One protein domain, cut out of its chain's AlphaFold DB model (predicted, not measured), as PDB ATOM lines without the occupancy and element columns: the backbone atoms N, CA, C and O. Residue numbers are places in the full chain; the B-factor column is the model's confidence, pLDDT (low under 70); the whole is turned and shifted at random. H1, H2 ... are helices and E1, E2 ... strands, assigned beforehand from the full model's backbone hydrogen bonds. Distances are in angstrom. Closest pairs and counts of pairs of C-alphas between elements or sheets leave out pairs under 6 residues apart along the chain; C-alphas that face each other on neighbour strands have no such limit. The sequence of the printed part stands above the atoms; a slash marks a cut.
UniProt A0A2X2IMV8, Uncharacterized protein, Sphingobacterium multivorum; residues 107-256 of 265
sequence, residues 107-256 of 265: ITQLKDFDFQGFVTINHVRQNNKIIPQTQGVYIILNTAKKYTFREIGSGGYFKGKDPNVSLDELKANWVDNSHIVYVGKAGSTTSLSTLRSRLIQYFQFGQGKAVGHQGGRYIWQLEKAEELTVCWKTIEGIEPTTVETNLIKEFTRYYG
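Overview. This is residues 107 to 256 of the 265 residues of an uncharacterized protein of Sphingobacterium multivorum (UniProt A0A2X2IMV8). A twisted four-stranded antiparallel sheet is sandwiched between helices, the long H6 along one face and H4 with the short H2 on the other: three layers, that is, helices on both faces of a sheet. On the side of edge strand E3, the small helices H5 and H3 and the loop-rich residues 142 to 166 make a less regular part, while H1 only grazes the sheet. The printed part has 150 residues, with six named helices and four named strands in the order H1 E1 H2 E2 H3 E3 H4 H5 E4 H6; the sheet's order is E1 E4 E2 E3 and the class is mixed, helices and strands. The whole is compact, with a radius of gyration of the C-alphas of 14.8 A and spans of 41 by 34 by 27 A.

Along the chain. Start with the sheet: E1 is residues 116 to 120, E4 229 to 234 at 17.1 A, E2 136 to 141 at 16.8 A, and E3 180 to 186 at 17.8 A. Find C-alpha 180 at (-0.582, 5.252, -5.902), where E3 begins. H6, residues 240 to 255, runs 22.5 A from C-alpha 240 at (-13.610, -6.622, -9.356) to C-alpha 255 at (6.839, -1.417, -1.479). H4, residues 195 to 205, is 15.3 A long. The short helices are H1, 107 to 112; H2, 121 to 126; H3, 167 to 173; and H5, 217 to 221.

Arrangement. Look first at the strand pairs: N 116 and O 232 of E1 and E4 are 2.8 A apart, N 141 and O 229 of E2 and E4 2.7 A, and N 138 and O 184 of E2 and E3 2.8 A. E1, H2, E2 and E3, H4, H5, E4 are split strand-helix-strand units, two same-way strands with another strand between them, each with a right-handed crossover. H6 runs along the strands at a height over the sheet of 9.6 A, at 6 degrees to E3 on the local plane; the closest C-alphas of the two are those of Lys 185 and Pro 240, 5.9 A. On the opposite face H4, at 9.0 A, runs slantwise to the strands, with Ala 186 and Leu 195 as its closest C-alphas to E3, 5.1 A. H2 and H4 only just touch, with 3 pairs of C-alphas within 8 A, the closest Arg 125 and Phe 203 at 7.4 A; they stand about perpendicular at 79 degrees. H3, not on the sheet, is close to but not clearly touching H5, the C-alphas of Leu 170 and Tyr 218 being 6.9 A apart; H5 only grazes the sheet. Every O i to N i+4 pair is within hydrogen-bond range in H1, H2, H3, H4 and H6; H5 has 0 of 1, but 2 of 2 O i to N i+3 pairs.

Size, cuts and confidence. The C-alphas farthest apart, of Asp 112 and Gly 160, are 42.0 A apart. The printed part has no cut; the long links are E2 to H3, 25 residues, and H4 to H5, 11 residues. The mean pLDDT of the printed part is 93.5, and no printed residue is under 70.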
ATOM      1  N   ILE A 107       0.990   7.351 -15.353       88.44
ATOM      2  CA  ILE A 107      -0.238   7.644 -16.102       88.44
ATOM      3  C   ILE A 107      -0.227   6.927 -17.450       88.44
ATOM      4  O   ILE A 107      -1.225   6.298 -17.791       88.44
ATOM      5  N   THR A 108       0.871   7.003 -18.209       85.00
ATOM      6  CA  THR A 108       0.982   6.298 -19.495       85.00
ATOM      7  C   THR A 108       0.795   4.800 -19.312       85.00
ATOM      8  O   THR A 108      -0.021   4.213 -20.006       85.00
ATOM      9  N   GLN A 109       1.438   4.200 -18.315       82.38
ATOM     10  CA  GLN A 109       1.301   2.761 -18.096       82.38
ATOM     11  C   GLN A 109      -0.124   2.371 -17.699       82.38
ATOM     12  O   GLN A 109      -0.669   1.408 -18.216       82.38
ATOM     13  N   LEU A 110      -0.774   3.135 -16.815       88.31
ATOM     14  CA  LEU A 110      -2.170   2.871 -16.469       88.31
ATOM     15  C   LEU A 110      -3.091   3.007 -17.694       88.31
ATOM     16  O   LEU A 110      -4.020   2.215 -17.827       88.31
ATOM     17  N   LYS A 111      -2.821   3.947 -18.610       88.50
ATOM     18  CA  LYS A 111      -3.539   4.040 -19.895       88.50
ATOM     19  C   LYS A 111      -3.307   2.814 -20.777       88.50
ATOM     20  O   LYS A 111      -4.270   2.333 -21.362       88.50
ATOM     21  N   ASP A 112      -2.081   2.297 -20.830       83.88
ATOM     22  CA  ASP A 112      -1.757   1.059 -21.557       83.88
ATOM     23  C   ASP A 112      -2.504  -0.158 -20.977       83.88
ATOM     24  O   ASP A 112      -2.753  -1.131 -21.681       83.88
ATOM     25  N   PHE A 113      -2.924  -0.076 -19.709       82.69
ATOM     26  CA  PHE A 113      -3.807  -1.043 -19.053       82.69
ATOM     27  C   PHE A 113      -5.272  -0.612 -19.039       82.69
ATOM     28  O   PHE A 113      -6.004  -0.977 -18.121       82.69
ATOM     29  N   ASP A 114      -5.727   0.149 -20.029       89.81
ATOM     30  CA  ASP A 114      -7.118   0.585 -20.208       89.81
ATOM     31  C   ASP A 114      -7.731   1.341 -19.019       89.81
ATOM     32  O   ASP A 114      -8.959   1.441 -18.907       89.81
ATOM     33  N   PHE A 115      -6.918   1.888 -18.110       95.19
ATOM     34  CA  PHE A 115      -7.454   2.862 -17.172       95.19
ATOM     35  C   PHE A 115      -7.834   4.127 -17.937       95.19
ATOM     36  O   PHE A 115      -7.168   4.562 -18.875       95.19
ATOM     37  N   GLN A 116      -8.926   4.735 -17.501       96.81
ATOM     38  CA  GLN A 116      -9.492   5.957 -18.045       96.81
ATOM     39  C   GLN A 116      -9.735   6.965 -16.918       96.81
ATOM     40  O   GLN A 116      -9.484   6.693 -15.741       96.81
ATOM     41  N   GLY A 117     -10.230   8.149 -17.275       94.75
ATOM     42  CA  GLY A 117     -10.412   9.254 -16.340       94.75
ATOM     43  C   GLY A 117      -9.154  10.105 -16.270       94.75
ATOM     44  O   GLY A 117      -8.961  10.963 -17.123       94.75
ATOM     45  N   PHE A 118      -8.302   9.860 -15.273       97.12
ATOM     46  CA  PHE A 118      -7.142  10.703 -14.947       97.12
ATOM     47  C   PHE A 118      -7.527  12.169 -14.735       97.12
ATOM     48  O   PHE A 118      -6.910  13.089 -15.269       97.12
ATOM     49  N   VAL A 119      -8.567  12.376 -13.934       97.62
ATOM     50  CA  VAL A 119      -9.055  13.703 -13.544       97.62
ATOM     51  C   VAL A 119      -8.943  13.875 -12.036       97.62
ATOM     52  O   VAL A 119      -8.875  12.892 -11.305       97.62
ATOM     53  N   THR A 120      -8.934  15.107 -11.540       98.19
ATOM     54  CA  THR A 120      -8.875  15.344 -10.092       98.19
ATOM     55  C   THR A 120     -10.180  14.957  -9.397       98.19
ATOM     56  O   THR A 120     -11.256  14.953 -10.006       98.19
ATOM     57  N   ILE A 121     -10.115  14.684  -8.092       98.25
ATOM     58  CA  ILE A 121     -11.312  14.485  -7.261       98.25
ATOM     59  C   ILE A 121     -12.239  15.708  -7.356       98.25
ATOM     60  O   ILE A 121     -13.456  15.542  -7.474       98.25
ATOM     61  N   ASN A 122     -11.686  16.927  -7.370       97.81
ATOM     62  CA  ASN A 122     -12.466  18.150  -7.578       97.81
ATOM     63  C   ASN A 122     -13.243  18.130  -8.909       97.81
ATOM     64  O   ASN A 122     -14.445  18.393  -8.931       97.81
ATOM     65  N   HIS A 123     -12.600  17.736 -10.013       97.88
ATOM     66  CA  HIS A 123     -13.263  17.646 -11.315       97.88
ATOM     67  C   HIS A 123     -14.424  16.641 -11.301       97.88
ATOM     68  O   HIS A 123     -15.512  16.942 -11.791       97.88
ATOM     69  N   VAL A 124     -14.244  15.466 -10.684       97.19
ATOM     70  CA  VAL A 124     -15.335  14.482 -10.562       97.19
ATOM     71  C   VAL A 124     -16.516  15.034  -9.764       97.19
ATOM     72  O   VAL A 124     -17.667  14.765 -10.104       97.19
ATOM     73  N   ARG A 125     -16.261  15.796  -8.697       95.12
ATOM     74  CA  ARG A 125     -17.334  16.397  -7.889       95.12
ATOM     75  C   ARG A 125     -18.186  17.366  -8.707       95.12
ATOM     76  O   ARG A 125     -19.396  17.406  -8.505       95.12
ATOM     77  N   GLN A 126     -17.569  18.091  -9.638       96.06
ATOM     78  CA  GLN A 126     -18.256  19.004 -10.552       96.06
ATOM     79  C   GLN A 126     -18.978  18.254 -11.680       96.06
ATOM     80  O   GLN A 126     -20.076  18.638 -12.076       96.06
ATOM     81  N   ASN A 127     -18.392  17.162 -12.179       96.19
ATOM     82  CA  ASN A 127     -18.963  16.365 -13.257       96.19
ATOM     83  C   ASN A 127     -18.740  14.861 -13.045       96.19
ATOM     84  O   ASN A 127     -17.813  14.257 -13.578       96.19
ATOM     85  N   ASN A 128     -19.651  14.224 -12.310       95.19
ATOM     86  CA  ASN A 128     -19.574  12.786 -12.041       95.19
ATOM     87  C   ASN A 128     -20.081  11.904 -13.201       95.19
ATOM     88  O   ASN A 128     -19.910  10.684 -13.161       95.19
ATOM     89  N   LYS A 129     -20.682  12.495 -14.247       97.25
ATOM     90  CA  LYS A 129     -21.223  11.751 -15.400       97.25
ATOM     91  C   LYS A 129     -20.126  11.115 -16.252       97.25
ATOM     92  O   LYS A 129     -20.400  10.135 -16.938       97.25
ATOM     93  N   ILE A 130     -18.897  11.619 -16.152       96.94
ATOM     94  CA  ILE A 130     -17.714  11.050 -16.811       96.94
ATOM     95  C   ILE A 130     -17.382   9.635 -16.314       96.94
ATOM     96  O   ILE A 130     -16.704   8.887 -17.009       96.94
ATOM     97  N   ILE A 131     -17.840   9.264 -15.111       98.12
ATOM     98  CA  ILE A 131     -17.583   7.940 -14.550       98.12
ATOM     99  C   ILE A 131     -18.618   6.958 -15.117       98.12
ATOM    100  O   ILE A 131     -19.822   7.245 -15.042       98.12
ATOM    101  N   PRO A 132     -18.202   5.790 -15.635       97.62
ATOM    102  CA  PRO A 132     -19.118   4.781 -16.147       97.62
ATOM    103  C   PRO A 132     -20.002   4.180 -15.043       97.62
ATOM    104  O   PRO A 132     -19.618   4.064 -13.877       97.62
ATOM    105  N   GLN A 133     -21.210   3.765 -15.425       97.69
ATOM    106  CA  GLN A 133     -22.155   3.055 -14.552       97.69
ATOM    107  C   GLN A 133     -21.982   1.536 -14.665       97.69
ATOM    108  O   GLN A 133     -22.949   0.796 -14.788       97.69
ATOM    109  N   THR A 134     -20.736   1.077 -14.624       96.31
ATOM    110  CA  THR A 134     -20.362  -0.339 -14.702       96.31
ATOM    111  C   THR A 134     -19.547  -0.730 -13.476       96.31
ATOM    112  O   THR A 134     -19.122   0.127 -12.697       96.31
ATOM    113  N   GLN A 135     -19.356  -2.029 -13.262       96.38
ATOM    114  CA  GLN A 135     -18.439  -2.530 -12.241       96.38
ATOM    115  C   GLN A 135     -16.977  -2.324 -12.667       96.38
ATOM    116  O   GLN A 135     -16.670  -2.195 -13.856       96.38
ATOM    117  N   GLY A 136     -16.062  -2.302 -11.703       96.38
ATOM    118  CA  GLY A 136     -14.648  -2.143 -12.008       96.38
ATOM    119  C   GLY A 136     -13.775  -1.786 -10.820       96.38
ATOM    120  O   GLY A 136     -14.188  -1.884  -9.664       96.38
ATOM    121  N   VAL A 137     -12.561  -1.344 -11.125       97.31
ATOM    122  CA  VAL A 137     -11.572  -0.876 -10.147       97.31
ATOM    123  C   VAL A 137     -11.219   0.583 -10.394       97.31
ATOM    124  O   VAL A 137     -11.332   1.081 -11.513       97.31
ATOM    125  N   TYR A 138     -10.793   1.280  -9.348       98.25
ATOM    126  CA  TYR A 138     -10.311   2.653  -9.428       98.25
ATOM    127  C   TYR A 138      -9.060   2.841  -8.580       98.25
ATOM    128  O   TYR A 138      -8.840   2.132  -7.599       98.25
ATOM    129  N   ILE A 139      -8.240   3.811  -8.969       98.00
ATOM    130  CA  ILE A 139      -6.987   4.153  -8.304       98.00
ATOM    131  C   ILE A 139      -6.982   5.655  -8.037       98.00
ATOM    132  O   ILE A 139      -7.375   6.448  -8.895       98.00
ATOM    133  N   ILE A 140      -6.537   6.036  -6.841       98.19
ATOM    134  CA  ILE A 140      -6.246   7.419  -6.469       98.19
ATOM    135  C   ILE A 140      -4.731   7.617  -6.499       98.19
ATOM    136  O   ILE A 140      -3.976   6.850  -5.891       98.19
ATOM    137  N   LEU A 141      -4.303   8.657  -7.208       96.50
ATOM    138  CA  LEU A 141      -2.916   8.995  -7.478       96.50
ATOM    139  C   LEU A 141      -2.551  10.358  -6.873       96.50
ATOM    140  O   LEU A 141      -3.252  11.349  -7.081       96.50
ATOM    141  N   ASN A 142      -1.402  10.427  -6.206       94.75
ATOM    142  CA  ASN A 142      -0.703  11.656  -5.847       94.75
ATOM    143  C   ASN A 142       0.378  11.974  -6.892       94.75
ATOM    144  O   ASN A 142       1.568  11.730  -6.686       94.75
ATOM    145  N   THR A 143      -0.039  12.509  -8.039       88.88
ATOM    146  CA  THR A 143       0.854  12.864  -9.158       88.88
ATOM    147  C   THR A 143       1.824  13.994  -8.809       88.88
ATOM    148  O   THR A 143       2.949  14.005  -9.295       88.88
ATOM    149  N   ALA A 144       1.428  14.903  -7.915       87.00
ATOM    150  CA  ALA A 144       2.273  16.000  -7.450       87.00
ATOM    151  C   ALA A 144       3.400  15.548  -6.503       87.00
ATOM    152  O   ALA A 144       4.291  16.346  -6.213       87.00
ATOM    153  N   LYS A 145       3.344  14.306  -5.986       83.56
ATOM    154  CA  LYS A 145       4.249  13.760  -4.955       83.56
ATOM    155  C   LYS A 145       4.408  14.667  -3.724       83.56
ATOM    156  O   LYS A 145       5.441  14.656  -3.062       83.56
ATOM    157  N   LYS A 146       3.384  15.461  -3.407       86.19
ATOM    158  CA  LYS A 146       3.349  16.346  -2.237       86.19
ATOM    159  C   LYS A 146       2.262  15.883  -1.290       86.19
ATOM    160  O   LYS A 146       1.191  15.474  -1.734       86.19
ATOM    161  N   TYR A 147       2.533  15.941   0.004       92.56
ATOM    162  CA  TYR A 147       1.545  15.638   1.023       92.56
ATOM    163  C   TYR A 147       1.817  16.467   2.273       92.56
ATOM    164  O   TYR A 147       2.962  16.645   2.677       92.56
ATOM    165  N   THR A 148       0.735  16.947   2.873       97.12
ATOM    166  CA  THR A 148       0.713  17.516   4.219       97.12
ATOM    167  C   THR A 148      -0.469  16.874   4.921       97.12
ATOM    168  O   THR A 148      -1.577  16.854   4.371       97.12
ATOM    169  N   PHE A 149      -0.229  16.312   6.101       98.31
ATOM    170  CA  PHE A 149      -1.288  15.731   6.917       98.31
ATOM    171  C   PHE A 149      -1.942  16.785   7.807       98.31
ATOM    172  O   PHE A 149      -1.307  17.760   8.203       98.31
ATOM    173  N   ARG A 150      -3.207  16.555   8.150       97.81
ATOM    174  CA  ARG A 150      -3.969  17.336   9.125       97.81
ATOM    175  C   ARG A 150      -4.458  16.415  10.236       97.81
ATOM    176  O   ARG A 150      -4.862  15.285   9.963       97.81
ATOM    177  N   GLU A 151      -4.457  16.907  11.474       96.94
ATOM    178  CA  GLU A 151      -5.012  16.161  12.613       96.94
ATOM    179  C   GLU A 151      -6.498  15.871  12.406       96.94
ATOM    180  O   GLU A 151      -6.946  14.746  12.600       96.94
ATOM    181  N   ILE A 152      -7.237  16.870  11.916       97.19
ATOM    182  CA  ILE A 152      -8.655  16.754  11.588       97.19
ATOM    183  C   ILE A 152      -8.813  16.853  10.070       97.19
ATOM    184  O   ILE A 152      -8.527  17.882   9.451       97.19
ATOM    185  N   GLY A 153      -9.247  15.750   9.473       97.25
ATOM    186  CA  GLY A 153      -9.555  15.617   8.059       97.25
ATOM    187  C   GLY A 153     -11.009  15.938   7.717       97.25
ATOM    188  O   GLY A 153     -11.833  16.253   8.572       97.25
ATOM    189  N   SER A 154     -11.339  15.819   6.430       97.44
ATOM    190  CA  SER A 154     -12.673  16.104   5.882       97.44
ATOM    191  C   SER A 154     -13.602  14.884   5.820       97.44
ATOM    192  O   SER A 154     -14.662  14.938   5.194       97.44
ATOM    193  N   GLY A 155     -13.198  13.757   6.415       97.12
ATOM    194  CA  GLY A 155     -13.988  12.529   6.423       97.12
ATOM    195  C   GLY A 155     -15.310  12.700   7.175       97.12
ATOM    196  O   GLY A 155     -15.398  13.424   8.164       97.12
ATOM    197  N   GLY A 156     -16.348  12.005   6.721       96.38
ATOM    198  CA  GLY A 156     -17.668  12.038   7.335       96.38
ATOM    199  C   GLY A 156     -17.800  11.106   8.533       96.38
ATOM    200  O   GLY A 156     -17.365   9.954   8.504       96.38
ATOM    201  N   TYR A 157     -18.491  11.577   9.568       95.75
ATOM    202  CA  TYR A 157     -18.849  10.765  10.726       95.75
ATOM    203  C   TYR A 157     -20.040   9.878  10.363       95.75
ATOM    204  O   TYR A 157     -21.189  10.320  10.321       95.75
ATOM    205  N   PHE A 158     -19.781   8.604  10.074       93.12
ATOM    206  CA  PHE A 158     -20.834   7.641   9.759       93.12
ATOM    207  C   PHE A 158     -21.141   6.769  10.971       93.12
ATOM    208  O   PHE A 158     -20.259   6.076  11.479       93.12
ATOM    209  N   LYS A 159     -22.403   6.778  11.419       94.00
ATOM    210  CA  LYS A 159     -22.849   6.064  12.631       94.00
ATOM    211  C   LYS A 159     -22.008   6.423  13.872       94.00
ATOM    212  O   LYS A 159     -21.639   5.541  14.640       94.00
ATOM    213  N   GLY A 160     -21.663   7.704  14.021       91.31
ATOM    214  CA  GLY A 160     -20.896   8.221  15.163       91.31
ATOM    215  C   GLY A 160     -19.415   7.826  15.197       91.31
ATOM    216  O   GLY A 160     -18.749   8.108  16.185       91.31
ATOM    217  N   LYS A 161     -18.886   7.178  14.151       93.44
ATOM    218  CA  LYS A 161     -17.466   6.808  14.081       93.44
ATOM    219  C   LYS A 161     -16.629   7.966  13.546       93.44
ATOM    220  O   LYS A 161     -16.909   8.441  12.444       93.44
ATOM    221  N   ASP A 162     -15.609   8.358  14.306       95.44
ATOM    222  CA  ASP A 162     -14.592   9.318  13.872       95.44
ATOM    223  C   ASP A 162     -13.737   8.701  12.748       95.44
ATOM    224  O   ASP A 162     -13.217   7.591  12.909       95.44
ATOM    225  N   PRO A 163     -13.637   9.353  11.577       95.38
ATOM    226  CA  PRO A 163     -12.823   8.857  10.475       95.38
ATOM    227  C   PRO A 163     -11.327   9.175  10.611       95.38
ATOM    228  O   PRO A 163     -10.538   8.620   9.840       95.38
ATOM    229  N   ASN A 164     -10.944  10.065  11.528       97.50
ATOM    230  CA  ASN A 164      -9.573  10.529  11.691       97.50
ATOM    231  C   ASN A 164      -8.720   9.526  12.475       97.50
ATOM    232  O   ASN A 164      -9.211   8.762  13.304       97.50
ATOM    233  N   VAL A 165      -7.420   9.542  12.202       97.25
ATOM    234  CA  VAL A 165      -6.385   8.818  12.946       97.25
ATOM    235  C   VAL A 165      -5.240   9.758  13.322       97.25
ATOM    236  O   VAL A 165      -5.172  10.895  12.852       97.25
ATOM    237  N   SER A 166      -4.327   9.295  14.177       98.12
ATOM    238  CA  SER A 166      -3.166  10.093  14.587       98.12
ATOM    239  C   SER A 166      -2.229  10.404  13.410       98.12
ATOM    240  O   SER A 166      -2.126   9.634  12.452       98.12
ATOM    241  N   LEU A 167      -1.477  11.505  13.504       98.25
ATOM    242  CA  LEU A 167      -0.458  11.841  12.503       98.25
ATOM    243  C   LEU A 167       0.620  10.754  12.380       98.25
ATOM    244  O   LEU A 167       1.139  10.537  11.287       98.25
ATOM    245  N   ASP A 168       0.953  10.072  13.474       98.06
ATOM    246  CA  ASP A 168       1.945   8.996  13.463       98.06
ATOM    247  C   ASP A 168       1.436   7.769  12.710       98.06
ATOM    248  O   ASP A 168       2.185   7.161  11.948       98.06
ATOM    249  N   GLU A 169       0.145   7.462  12.822       97.69
ATOM    250  CA  GLU A 169      -0.489   6.408  12.031       97.69
ATOM    251  C   GLU A 169      -0.514   6.752  10.534       97.69
ATOM    252  O   GLU A 169      -0.194   5.904   9.696       97.69
ATOM    253  N   LEU A 170      -0.807   8.009  10.179       98.00
ATOM    254  CA  LEU A 170      -0.720   8.469   8.788       98.00
ATOM    255  C   LEU A 170       0.707   8.339   8.239       98.00
ATOM    256  O   LEU A 170       0.896   7.815   7.141       98.00
ATOM    257  N   LYS A 171       1.717   8.773   9.005       97.38
ATOM    258  CA  LYS A 171       3.135   8.668   8.621       97.38
ATOM    259  C   LYS A 171       3.581   7.213   8.481       97.38
ATOM    260  O   LYS A 171       4.271   6.890   7.520       97.38
ATOM    261  N   ALA A 172       3.169   6.334   9.395       96.56
ATOM    262  CA  ALA A 172       3.501   4.912   9.345       96.56
ATOM    263  C   ALA A 172       2.931   4.227   8.090       96.56
ATOM    264  O   ALA A 172       3.586   3.364   7.497       96.56
ATOM    265  N   ASN A 173       1.739   4.643   7.652       96.56
ATOM    266  CA  ASN A 173       1.095   4.102   6.458       96.56
ATOM    267  C   ASN A 173       1.559   4.756   5.152       96.56
ATOM    268  O   ASN A 173       1.394   4.157   4.087       96.56
ATOM    269  N   TRP A 174       2.114   5.969   5.195       96.75
ATOM    270  CA  TRP A 174       2.568   6.667   3.995       96.75
ATOM    271  C   TRP A 174       3.629   5.862   3.245       96.75
ATOM    272  O   TRP A 174       4.499   5.245   3.857       96.75
ATOM    273  N   VAL A 175       3.573   5.855   1.912       92.75
ATOM    274  CA  VAL A 175       4.502   5.099   1.060       92.75
ATOM    275  C   VAL A 175       5.333   6.062   0.228       92.75
ATOM    276  O   VAL A 175       4.844   6.628  -0.748       92.75
ATOM    277  N   ASP A 176       6.600   6.229   0.603       87.56
ATOM    278  CA  ASP A 176       7.526   7.076  -0.141       87.56
ATOM    279  C   ASP A 176       7.727   6.575  -1.571       87.56
ATOM    280  O   ASP A 176       7.698   5.376  -1.851       87.56
ATOM    281  N   ASN A 177       7.942   7.523  -2.485       83.94
ATOM    282  CA  ASN A 177       8.143   7.291  -3.918       83.94
ATOM    283  C   ASN A 177       6.969   6.629  -4.662       83.94
ATOM    284  O   ASN A 177       7.085   6.375  -5.861       83.94
ATOM    285  N   SER A 178       5.821   6.426  -4.009       88.56
ATOM    286  CA  SER A 178       4.604   5.958  -4.665       88.56
ATOM    287  C   SER A 178       3.736   7.115  -5.159       88.56
ATOM    288  O   SER A 178       3.428   8.047  -4.417       88.56
ATOM    289  N   HIS A 179       3.253   7.010  -6.398       91.94
ATOM    290  CA  HIS A 179       2.127   7.821  -6.863       91.94
ATOM    291  C   HIS A 179       0.783   7.233  -6.428       91.94
ATOM    292  O   HIS A 179      -0.171   7.976  -6.263       91.94
ATOM    293  N   ILE A 180       0.674   5.915  -6.262       94.44
ATOM    294  CA  ILE A 180      -0.582   5.252  -5.902       94.44
ATOM    295  C   ILE A 180      -0.786   5.378  -4.393       94.44
ATOM    296  O   ILE A 180       0.026   4.888  -3.606       94.44
ATOM    297  N   VAL A 181      -1.882   6.019  -3.991       96.88
ATOM    298  CA  VAL A 181      -2.232   6.204  -2.574       96.88
ATOM    299  C   VAL A 181      -3.424   5.355  -2.144       96.88
ATOM    300  O   VAL A 181      -3.567   5.067  -0.957       96.88
ATOM    301  N   TYR A 182      -4.266   4.924  -3.085       98.06
ATOM    302  CA  TYR A 182      -5.408   4.058  -2.799       98.06
ATOM    303  C   TYR A 182      -5.868   3.305  -4.045       98.06
ATOM    304  O   TYR A 182      -5.889   3.864  -5.140       98.06
ATOM    305  N   VAL A 183      -6.278   2.057  -3.858       97.19
ATOM    306  CA  VAL A 183      -6.943   1.212  -4.850       97.19
ATOM    307  C   VAL A 183      -8.292   0.806  -4.277       97.19
ATOM    308  O   VAL A 183      -8.369   0.365  -3.134       97.19
ATOM    309  N   GLY A 184      -9.356   0.944  -5.055       96.75
ATOM    310  CA  GLY A 184     -10.680   0.495  -4.656       96.75
ATOM    311  C   GLY A 184     -11.416  -0.205  -5.787       96.75
ATOM    312  O   GLY A 184     -10.982  -0.231  -6.939       96.75
ATOM    313  N   LYS A 185     -12.571  -0.766  -5.442       96.00
ATOM    314  CA  LYS A 185     -13.427  -1.524  -6.358       96.00
ATOM    315  C   LYS A 185     -14.884  -1.103  -6.266       96.00
ATOM    316  O   LYS A 185     -15.333  -0.578  -5.243       96.00
ATOM    317  N   ALA A 186     -15.641  -1.399  -7.311       96.31
ATOM    318  CA  ALA A 186     -17.079  -1.221  -7.364       96.31
ATOM    319  C   ALA A 186     -17.751  -2.401  -8.066       96.31
ATOM    320  O   ALA A 186     -17.257  -2.881  -9.085       96.31
ATOM    321  N   GLY A 187     -18.892  -2.819  -7.523       94.06
ATOM    322  CA  GLY A 187     -19.665  -3.953  -8.024       94.06
ATOM    323  C   GLY A 187     -19.114  -5.318  -7.616       94.06
ATOM    324  O   GLY A 187     -18.021  -5.439  -7.055       94.06
ATOM    325  N   SER A 188     -19.944  -6.326  -7.851       89.88
ATOM    326  CA  SER A 188     -19.659  -7.763  -7.789       89.88
ATOM    327  C   SER A 188     -20.837  -8.503  -8.426       89.88
ATOM    328  O   SER A 188     -21.879  -7.897  -8.682       89.88
ATOM    329  N   THR A 189     -20.748  -9.824  -8.582       83.38
ATOM    330  CA  THR A 189     -21.916 -10.673  -8.913       83.38
ATOM    331  C   THR A 189     -23.103 -10.508  -7.956       83.38
ATOM    332  O   THR A 189     -24.238 -10.792  -8.325       83.38
ATOM    333  N   THR A 190     -22.864 -10.025  -6.735       86.12
ATOM    334  CA  THR A 190     -23.872  -9.836  -5.678       86.12
ATOM    335  C   THR A 190     -24.185  -8.369  -5.364       86.12
ATOM    336  O   THR A 190     -24.994  -8.092  -4.479       86.12
ATOM    337  N   SER A 191     -23.557  -7.408  -6.049       88.81
ATOM    338  CA  SER A 191     -23.698  -5.980  -5.757       88.81
ATOM    339  C   SER A 191     -23.921  -5.163  -7.020       88.81
ATOM    340  O   SER A 191     -23.069  -5.110  -7.900       88.81
ATOM    341  N   LEU A 192     -25.018  -4.403  -7.035       91.38
ATOM    342  CA  LEU A 192     -25.349  -3.444  -8.097       91.38
ATOM    343  C   LEU A 192     -24.556  -2.123  -7.999       91.38
ATOM    344  O   LEU A 192     -24.871  -1.145  -8.676       91.38
ATOM    345  N   SER A 193     -23.550  -2.045  -7.119       94.00
ATOM    346  CA  SER A 193     -22.684  -0.869  -7.027       94.00
ATOM    347  C   SER A 193     -21.906  -0.695  -8.335       94.00
ATOM    348  O   SER A 193     -21.318  -1.635  -8.849       94.00
ATOM    349  N   THR A 194     -21.874   0.524  -8.860       97.75
ATOM    350  CA  THR A 194     -21.107   0.876 -10.060       97.75
ATOM    351  C   THR A 194     -19.927   1.750  -9.666       97.75
ATOM    352  O   THR A 194     -19.926   2.338  -8.579       97.75
ATOM    353  N   LEU A 195     -18.937   1.886 -10.548       98.44
ATOM    354  CA  LEU A 195     -17.830   2.829 -10.389       98.44
ATOM    355  C   LEU A 195     -18.358   4.224 -10.041       98.44
ATOM    356  O   LEU A 195     -17.909   4.816  -9.060       98.44
ATOM    357  N   ARG A 196     -19.379   4.705 -10.767       98.50
ATOM    358  CA  ARG A 196     -20.024   5.994 -10.485       98.50
ATOM    359  C   ARG A 196     -20.614   6.049  -9.076       98.50
ATOM    360  O   ARG A 196     -20.290   6.973  -8.334       98.50
ATOM    361  N   SER A 197     -21.464   5.094  -8.681       97.69
ATOM    362  CA  SER A 197     -22.116   5.168  -7.364       97.69
ATOM    363  C   SER A 197     -21.124   5.019  -6.208       97.69
ATOM    364  O   SER A 197     -21.245   5.729  -5.208       97.69
ATOM    365  N   ARG A 198     -20.095   4.173  -6.362       97.75
ATOM    366  CA  ARG A 198     -19.044   3.981  -5.357       97.75
ATOM    367  C   ARG A 198     -18.152   5.211  -5.199       97.75
ATOM    368  O   ARG A 198     -17.936   5.640  -4.069       97.75
ATOM    369  N   LEU A 199     -17.649   5.783  -6.294       98.19
ATOM    370  CA  LEU A 199     -16.796   6.976  -6.244       98.19
ATOM    371  C   LEU A 199     -17.563   8.197  -5.726       98.19
ATOM    372  O   LEU A 199     -17.025   8.946  -4.917       98.19
ATOM    373  N   ILE A 200     -18.839   8.367  -6.102       97.81
ATOM    374  CA  ILE A 200     -19.686   9.425  -5.530       97.81
ATOM    375  C   ILE A 200     -19.822   9.241  -4.018       97.81
ATOM    376  O   ILE A 200     -19.613  10.198  -3.278       97.81
ATOM    377  N   GLN A 201     -20.131   8.029  -3.546       97.38
ATOM    378  CA  GLN A 201     -20.225   7.752  -2.111       97.38
ATOM    379  C   GLN A 201     -18.896   8.038  -1.395       97.38
ATOM    380  O   GLN A 201     -18.895   8.664  -0.336       97.38
ATOM    381  N   TYR A 202     -17.768   7.628  -1.979       98.19
ATOM    382  CA  TYR A 202     -16.443   7.879  -1.418       98.19
ATOM    383  C   TYR A 202     -16.135   9.377  -1.309       98.19
ATOM    384  O   TYR A 202     -15.679   9.856  -0.274       98.19
ATOM    385  N   PHE A 203     -16.430  10.145  -2.354       97.75
ATOM    386  CA  PHE A 203     -16.148  11.578  -2.373       97.75
ATOM    387  C   PHE A 203     -17.124  12.380  -1.515       97.75
ATOM    388  O   PHE A 203     -16.719  13.394  -0.958       97.75
ATOM    389  N   GLN A 204     -18.363  11.911  -1.348       97.88
ATOM    390  CA  GLN A 204     -19.314  12.442  -0.370       97.88
ATOM    391  C   GLN A 204     -18.836  12.218   1.066       97.88
ATOM    392  O   GLN A 204     -18.930  13.134   1.881       97.88
ATOM    393  N   PHE A 205     -18.284  11.040   1.372       97.88
ATOM    394  CA  PHE A 205     -17.639  10.798   2.661       97.88
ATOM    395  C   PHE A 205     -16.506  11.801   2.902       97.88
ATOM    396  O   PHE A 205     -16.439  12.395   3.966       97.88
ATOM    397  N   GLY A 206     -15.681  12.076   1.891       97.19
ATOM    398  CA  GLY A 206     -14.645  13.111   1.958       97.19
ATOM    399  C   GLY A 206     -15.126  14.561   2.012       97.19
ATOM    400  O   GLY A 206     -14.298  15.464   2.093       97.19
ATOM    401  N   GLN A 207     -16.434  14.800   1.908       96.94
ATOM    402  CA  GLN A 207     -17.088  16.101   2.101       96.94
ATOM    403  C   GLN A 207     -17.788  16.178   3.469       96.94
ATOM    404  O   GLN A 207     -18.714  16.966   3.646       96.94
ATOM    405  N   GLY A 208     -17.425  15.309   4.412       97.06
ATOM    406  CA  GLY A 208     -18.034  15.255   5.737       97.06
ATOM    407  C   GLY A 208     -19.417  14.596   5.782       97.06
ATOM    408  O   GLY A 208     -20.027  14.546   6.850       97.06
ATOM    409  N   LYS A 209     -19.949  14.064   4.669       97.25
ATOM    410  CA  LYS A 209     -21.289  13.455   4.678       97.25
ATOM    411  C   LYS A 209     -21.287  12.137   5.447       97.25
ATOM    412  O   LYS A 209     -20.401  11.302   5.271       97.25
ATOM    413  N   ALA A 210     -22.341  11.908   6.226       95.56
ATOM    414  CA  ALA A 210     -22.556  10.683   6.992       95.56
ATOM    415  C   ALA A 210     -22.958   9.497   6.089       95.56
ATOM    416  O   ALA A 210     -24.087   9.010   6.136       95.56
ATOM    417  N   VAL A 211     -22.028   9.011   5.262       95.06
ATOM    418  CA  VAL A 211     -22.211   7.847   4.378       95.06
ATOM    419  C   VAL A 211     -21.197   6.751   4.692       95.06
ATOM    420  O   VAL A 211     -20.074   7.014   5.111       95.06
ATOM    421  N   GLY A 212     -21.582   5.490   4.502       89.69
ATOM    422  CA  GLY A 212     -20.718   4.358   4.833       89.69
ATOM    423  C   GLY A 212     -19.570   4.177   3.844       89.69
ATOM    424  O   GLY A 212     -19.743   3.480   2.849       89.69
ATOM    425  N   HIS A 213     -18.396   4.753   4.131       89.69
ATOM    426  CA  HIS A 213     -17.188   4.540   3.327       89.69
ATOM    427  C   HIS A 213     -15.887   4.588   4.151       89.69
ATOM    428  O   HIS A 213     -15.131   5.551   4.108       89.69
ATOM    429  N   GLN A 214     -15.603   3.518   4.897       87.44
ATOM    430  CA  GLN A 214     -14.417   3.450   5.766       87.44
ATOM    431  C   GLN A 214     -13.100   3.182   5.018       87.44
ATOM    432  O   GLN A 214     -12.043   3.643   5.450       87.44
ATOM    433  N   GLY A 215     -13.153   2.453   3.897       91.50
ATOM    434  CA  GLY A 215     -11.987   2.236   3.036       91.50
ATOM    435  C   GLY A 215     -11.493   3.556   2.448       91.50
ATOM    436  O   GLY A 215     -12.300   4.415   2.085       91.50
ATOM    437  N   GLY A 216     -10.177   3.751   2.386       95.94
ATOM    438  CA  GLY A 216      -9.600   4.971   1.829       95.94
ATOM    439  C   GLY A 216      -9.713   6.205   2.731       95.94
ATOM    440  O   GLY A 216      -9.417   7.304   2.261       95.94
ATOM    441  N   ARG A 217     -10.155   6.084   3.995       97.12
ATOM    442  CA  ARG A 217     -10.445   7.259   4.841       97.12
ATOM    443  C   ARG A 217      -9.229   8.156   5.118       97.12
ATOM    444  O   ARG A 217      -9.413   9.360   5.247       97.12
ATOM    445  N   TYR A 218      -8.004   7.613   5.113       98.12
ATOM    446  CA  TYR A 218      -6.774   8.387   5.384       98.12
ATOM    447  C   TYR A 218      -6.493   9.454   4.328       98.12
ATOM    448  O   TYR A 218      -5.862  10.462   4.635       98.12
ATOM    449  N   ILE A 219      -7.015   9.290   3.105       98.25
ATOM    450  CA  ILE A 219      -6.936  10.333   2.073       98.25
ATOM    451  C   ILE A 219      -7.539  11.648   2.570       98.25
ATOM    452  O   ILE A 219      -7.034  12.709   2.225       98.25
ATOM    453  N   TRP A 220      -8.569  11.604   3.412       98.12
ATOM    454  CA  TRP A 220      -9.263  12.812   3.854       98.12
ATOM    455  C   TRP A 220      -8.532  13.582   4.956       98.12
ATOM    456  O   TRP A 220      -8.959  14.682   5.288       98.12
ATOM    457  N   GLN A 221      -7.413  13.060   5.475       98.38
ATOM    458  CA  GLN A 221      -6.463  13.809   6.309       98.38
ATOM    459  C   GLN A 221      -5.295  14.399   5.498       98.38
ATOM    460  O   GLN A 221      -4.367  14.951   6.081       98.38
ATOM    461  N   LEU A 222      -5.334  14.331   4.160       98.12
ATOM    462  CA  LEU A 222      -4.437  15.087   3.283       98.12
ATOM    463  C   LEU A 222      -5.005  16.485   3.013       98.12
ATOM    464  O   LEU A 222      -6.132  16.626   2.546       98.12
ATOM    465  N   GLU A 223      -4.189  17.518   3.213       96.06
ATOM    466  CA  GLU A 223      -4.565  18.922   2.993       96.06
ATOM    467  C   GLU A 223      -5.099  19.204   1.579       96.06
ATOM    468  O   GLU A 223      -6.051  19.961   1.404       96.06
ATOM    469  N   LYS A 224      -4.515  18.552   0.571       95.00
ATOM    470  CA  LYS A 224      -4.857  18.713  -0.849       95.00
ATOM    471  C   LYS A 224      -5.502  17.459  -1.436       95.00
ATOM    472  O   LYS A 224      -5.270  17.126  -2.595       95.00
ATOM    473  N   ALA A 225      -6.319  16.751  -0.649       97.12
ATOM    474  CA  ALA A 225      -7.003  15.538  -1.104       97.12
ATOM    475  C   ALA A 225      -7.784  15.750  -2.417       97.12
ATOM    476  O   ALA A 225      -7.826  14.866  -3.264       97.12
ATOM    477  N   GLU A 226      -8.362  16.935  -2.626       96.38
ATOM    478  CA  GLU A 226      -9.149  17.251  -3.826       96.38
ATOM    479  C   GLU A 226      -8.321  17.362  -5.118       96.38
ATOM    480  O   GLU A 226      -8.876  17.220  -6.212       96.38
ATOM    481  N   GLU A 227      -7.009  17.588  -4.994       97.12
ATOM    482  CA  GLU A 227      -6.053  17.656  -6.109       97.12
ATOM    483  C   GLU A 227      -5.569  16.261  -6.541       97.12
ATOM    484  O   GLU A 227      -4.972  16.118  -7.609       97.12
ATOM    485  N   LEU A 228      -5.846  15.215  -5.750       97.88
ATOM    486  CA  LEU A 228      -5.508  13.843  -6.120       97.88
ATOM    487  C   LEU A 228      -6.228  13.446  -7.408       97.88
ATOM    488  O   LEU A 228      -7.388  13.792  -7.638       97.88
ATOM    489  N   THR A 229      -5.530  12.692  -8.249       98.00
ATOM    490  CA  THR A 229      -6.049  12.217  -9.531       98.00
ATOM    491  C   THR A 229      -6.737  10.873  -9.344       98.00
ATOM    492  O   THR A 229      -6.186   9.980  -8.712       98.00
ATOM    493  N   VAL A 230      -7.925  10.702  -9.910       98.44
ATOM    494  CA  VAL A 230      -8.645   9.430  -9.960       98.44
ATOM    495  C   VAL A 230      -8.656   8.887 -11.386       98.44
ATOM    496  O   VAL A 230      -8.930   9.606 -12.350       98.44
ATOM    497  N   CYS A 231      -8.377   7.594 -11.516       98.19
ATOM    498  CA  CYS A 231      -8.566   6.829 -12.743       98.19
ATOM    499  C   CYS A 231      -9.300   5.518 -12.444       98.19
ATOM    500  O   CYS A 231      -9.315   5.049 -11.305       98.19
ATOM    501  N   TRP A 232      -9.931   4.928 -13.454       98.38
ATOM    502  CA  TRP A 232     -10.740   3.717 -13.306       98.38
ATOM    503  C   TRP A 232     -10.616   2.794 -14.512       98.38
ATOM    504  O   TRP A 232     -10.392   3.259 -15.624       98.38
ATOM    505  N   LYS A 233     -10.813   1.493 -14.292       95.94
ATOM    506  CA  LYS A 233     -10.917   0.467 -15.334       95.94
ATOM    507  C   LYS A 233     -12.239  -0.274 -15.159       95.94
ATOM    508  O   LYS A 233     -12.541  -0.756 -14.065       95.94
ATOM    509  N   THR A 234     -13.031  -0.350 -16.225       95.69
ATOM    510  CA  THR A 234     -14.248  -1.172 -16.268       95.69
ATOM    511  C   THR A 234     -13.865  -2.643 -16.345       95.69
ATOM    512  O   THR A 234     -12.940  -2.990 -17.077       95.69
ATOM    513  N   ILE A 235     -14.556  -3.505 -15.603       89.12
ATOM    514  CA  ILE A 235     -14.223  -4.932 -15.529       89.12
ATOM    515  C   ILE A 235     -15.433  -5.773 -15.936       89.12
ATOM    516  O   ILE A 235     -16.537  -5.574 -15.435       89.12
ATOM    517  N   GLU A 236     -15.202  -6.739 -16.821       84.12
ATOM    518  CA  GLU A 236     -16.195  -7.709 -17.279       84.12
ATOM    519  C   GLU A 236     -15.626  -9.128 -17.181       84.12
ATOM    520  O   GLU A 236     -14.416  -9.337 -17.281       84.12
ATOM    521  N   GLY A 237     -16.490 -10.117 -16.945       78.12
ATOM    522  CA  GLY A 237     -16.112 -11.536 -16.920       78.12
ATOM    523  C   GLY A 237     -15.283 -11.997 -15.712       78.12
ATOM    524  O   GLY A 237     -15.060 -13.198 -15.568       78.12
ATOM    525  N   ILE A 238     -14.859 -11.090 -14.826       81.94
ATOM    526  CA  ILE A 238     -14.177 -11.398 -13.562       81.94
ATOM    527  C   ILE A 238     -14.672 -10.510 -12.420       81.94
ATOM    528  O   ILE A 238     -15.121  -9.387 -12.636       81.94
ATOM    529  N   GLU A 239     -14.547 -11.002 -11.189       84.81
ATOM    530  CA  GLU A 239     -14.882 -10.236  -9.988       84.81
ATOM    531  C   GLU A 239     -13.930  -9.038  -9.801       84.81
ATOM    532  O   GLU A 239     -12.714  -9.245  -9.703       84.81
ATOM    533  N   PRO A 240     -14.440  -7.796  -9.646       90.38
ATOM    534  CA  PRO A 240     -13.610  -6.622  -9.356       90.38
ATOM    535  C   PRO A 240     -12.733  -6.784  -8.109       90.38
ATOM    536  O   PRO A 240     -11.634  -6.239  -8.044       90.38
ATOM    537  N   THR A 241     -13.196  -7.569  -7.127       90.62
ATOM    538  CA  THR A 241     -12.428  -7.912  -5.918       90.62
ATOM    539  C   THR A 241     -11.135  -8.650  -6.247       90.62
ATOM    540  O   THR A 241     -10.113  -8.382  -5.624       90.62
ATOM    541  N   THR A 242     -11.148  -9.540  -7.242       84.88
ATOM    542  CA  THR A 242      -9.950 -10.273  -7.668       84.88
ATOM    543  C   THR A 242      -8.912  -9.318  -8.251       84.88
ATOM    544  O   THR A 242      -7.738  -9.393  -7.901       84.88
ATOM    545  N   VAL A 243      -9.350  -8.374  -9.090       86.06
ATOM    546  CA  VAL A 243      -8.468  -7.375  -9.713       86.06
ATOM    547  C   VAL A 243      -7.879  -6.431  -8.663       86.06
ATOM    548  O   VAL A 243      -6.673  -6.210  -8.642       86.06
ATOM    549  N   GLU A 244      -8.708  -5.905  -7.759       93.00
ATOM    550  CA  GLU A 244      -8.264  -5.016  -6.679       93.00
ATOM    551  C   GLU A 244      -7.311  -5.716  -5.701       93.00
ATOM    552  O   GLU A 244      -6.264  -5.160  -5.360       93.00
ATOM    553  N   THR A 245      -7.604  -6.963  -5.323       87.94
ATOM    554  CA  THR A 245      -6.714  -7.767  -4.474       87.94
ATOM    555  C   THR A 245      -5.346  -7.941  -5.127       87.94
ATOM    556  O   THR A 245      -4.329  -7.748  -4.462       87.94
ATOM    557  N   ASN A 246      -5.302  -8.247  -6.427       81.88
ATOM    558  CA  ASN A 246      -4.044  -8.378  -7.160       81.88
ATOM    559  C   ASN A 246      -3.285  -7.043  -7.228       81.88
ATOM    560  O   ASN A 246      -2.094  -7.020  -6.933       81.88
ATOM    561  N   LEU A 247      -3.981  -5.930  -7.505       85.31
ATOM    562  CA  LEU A 247      -3.404  -4.575  -7.499       85.31
ATOM    563  C   LEU A 247      -2.724  -4.242  -6.171       85.31
ATOM    564  O   LEU A 247      -1.574  -3.803  -6.140       85.31
ATOM    565  N   ILE A 248      -3.409  -4.494  -5.057       89.94
ATOM    566  CA  ILE A 248      -2.868  -4.235  -3.720       89.94
ATOM    567  C   ILE A 248      -1.721  -5.195  -3.397       89.94
ATOM    568  O   ILE A 248      -0.745  -4.797  -2.754       89.94
ATOM    569  N   LYS A 249      -1.819  -6.456  -3.821       84.06
ATOM    570  CA  LYS A 249      -0.803  -7.476  -3.569       84.06
ATOM    571  C   LYS A 249       0.512  -7.158  -4.270       84.06
ATOM    572  O   LYS A 249       1.549  -7.189  -3.614       84.06
ATOM    573  N   GLU A 250       0.480  -6.799  -5.549       78.44
ATOM    574  CA  GLU A 250       1.694  -6.433  -6.285       78.44
ATOM    575  C   GLU A 250       2.289  -5.120  -5.778       78.44
ATOM    576  O   GLU A 250       3.501  -5.025  -5.579       78.44
ATOM    577  N   PHE A 251       1.442  -4.141  -5.446       85.06
ATOM    578  CA  PHE A 251       1.897  -2.936  -4.758       85.06
ATOM    579  C   PHE A 251       2.645  -3.288  -3.462       85.06
ATOM    580  O   PHE A 251       3.769  -2.840  -3.233       85.06
ATOM    581  N   THR A 252       2.051  -4.152  -2.634       85.69
ATOM    582  CA  THR A 252       2.641  -4.592  -1.360       85.69
ATOM    583  C   THR A 252       3.933  -5.369  -1.575       85.69
ATOM    584  O   THR A 252       4.877  -5.220  -0.804       85.69
ATOM    585  N   ARG A 253       4.010  -6.175  -2.635       78.38
ATOM    586  CA  ARG A 253       5.209  -6.924  -2.999       78.38
ATOM    587  C   ARG A 253       6.380  -6.006  -3.347       78.38
ATOM    588  O   ARG A 253       7.508  -6.335  -2.992       78.38
ATOM    589  N   TYR A 254       6.119  -4.886  -4.021       78.00
ATOM    590  CA  TYR A 254       7.153  -3.924  -4.401       78.00
ATOM    591  C   TYR A 254       7.553  -2.994  -3.245       78.00
ATOM    592  O   TYR A 254       8.741  -2.826  -2.986       78.00
ATOM    593  N   TYR A 255       6.582  -2.418  -2.527       80.81
ATOM    594  CA  TYR A 255       6.839  -1.417  -1.479       80.81
ATOM    595  C   TYR A 255       6.998  -1.991  -0.066       80.81
ATOM    596  O   TYR A 255       7.337  -1.258   0.861       80.81
ATOM    597  N   GLY A 256       6.693  -3.274   0.142       85.94
ATOM    598  CA  GLY A 256       6.657  -3.904   1.467       85.94
ATOM    599  C   GLY A 256       5.454  -3.501   2.335       85.94
ATOM    600  O   GLY A 256       5.311  -3.996   3.451       85.94
TER     601      GLY A 256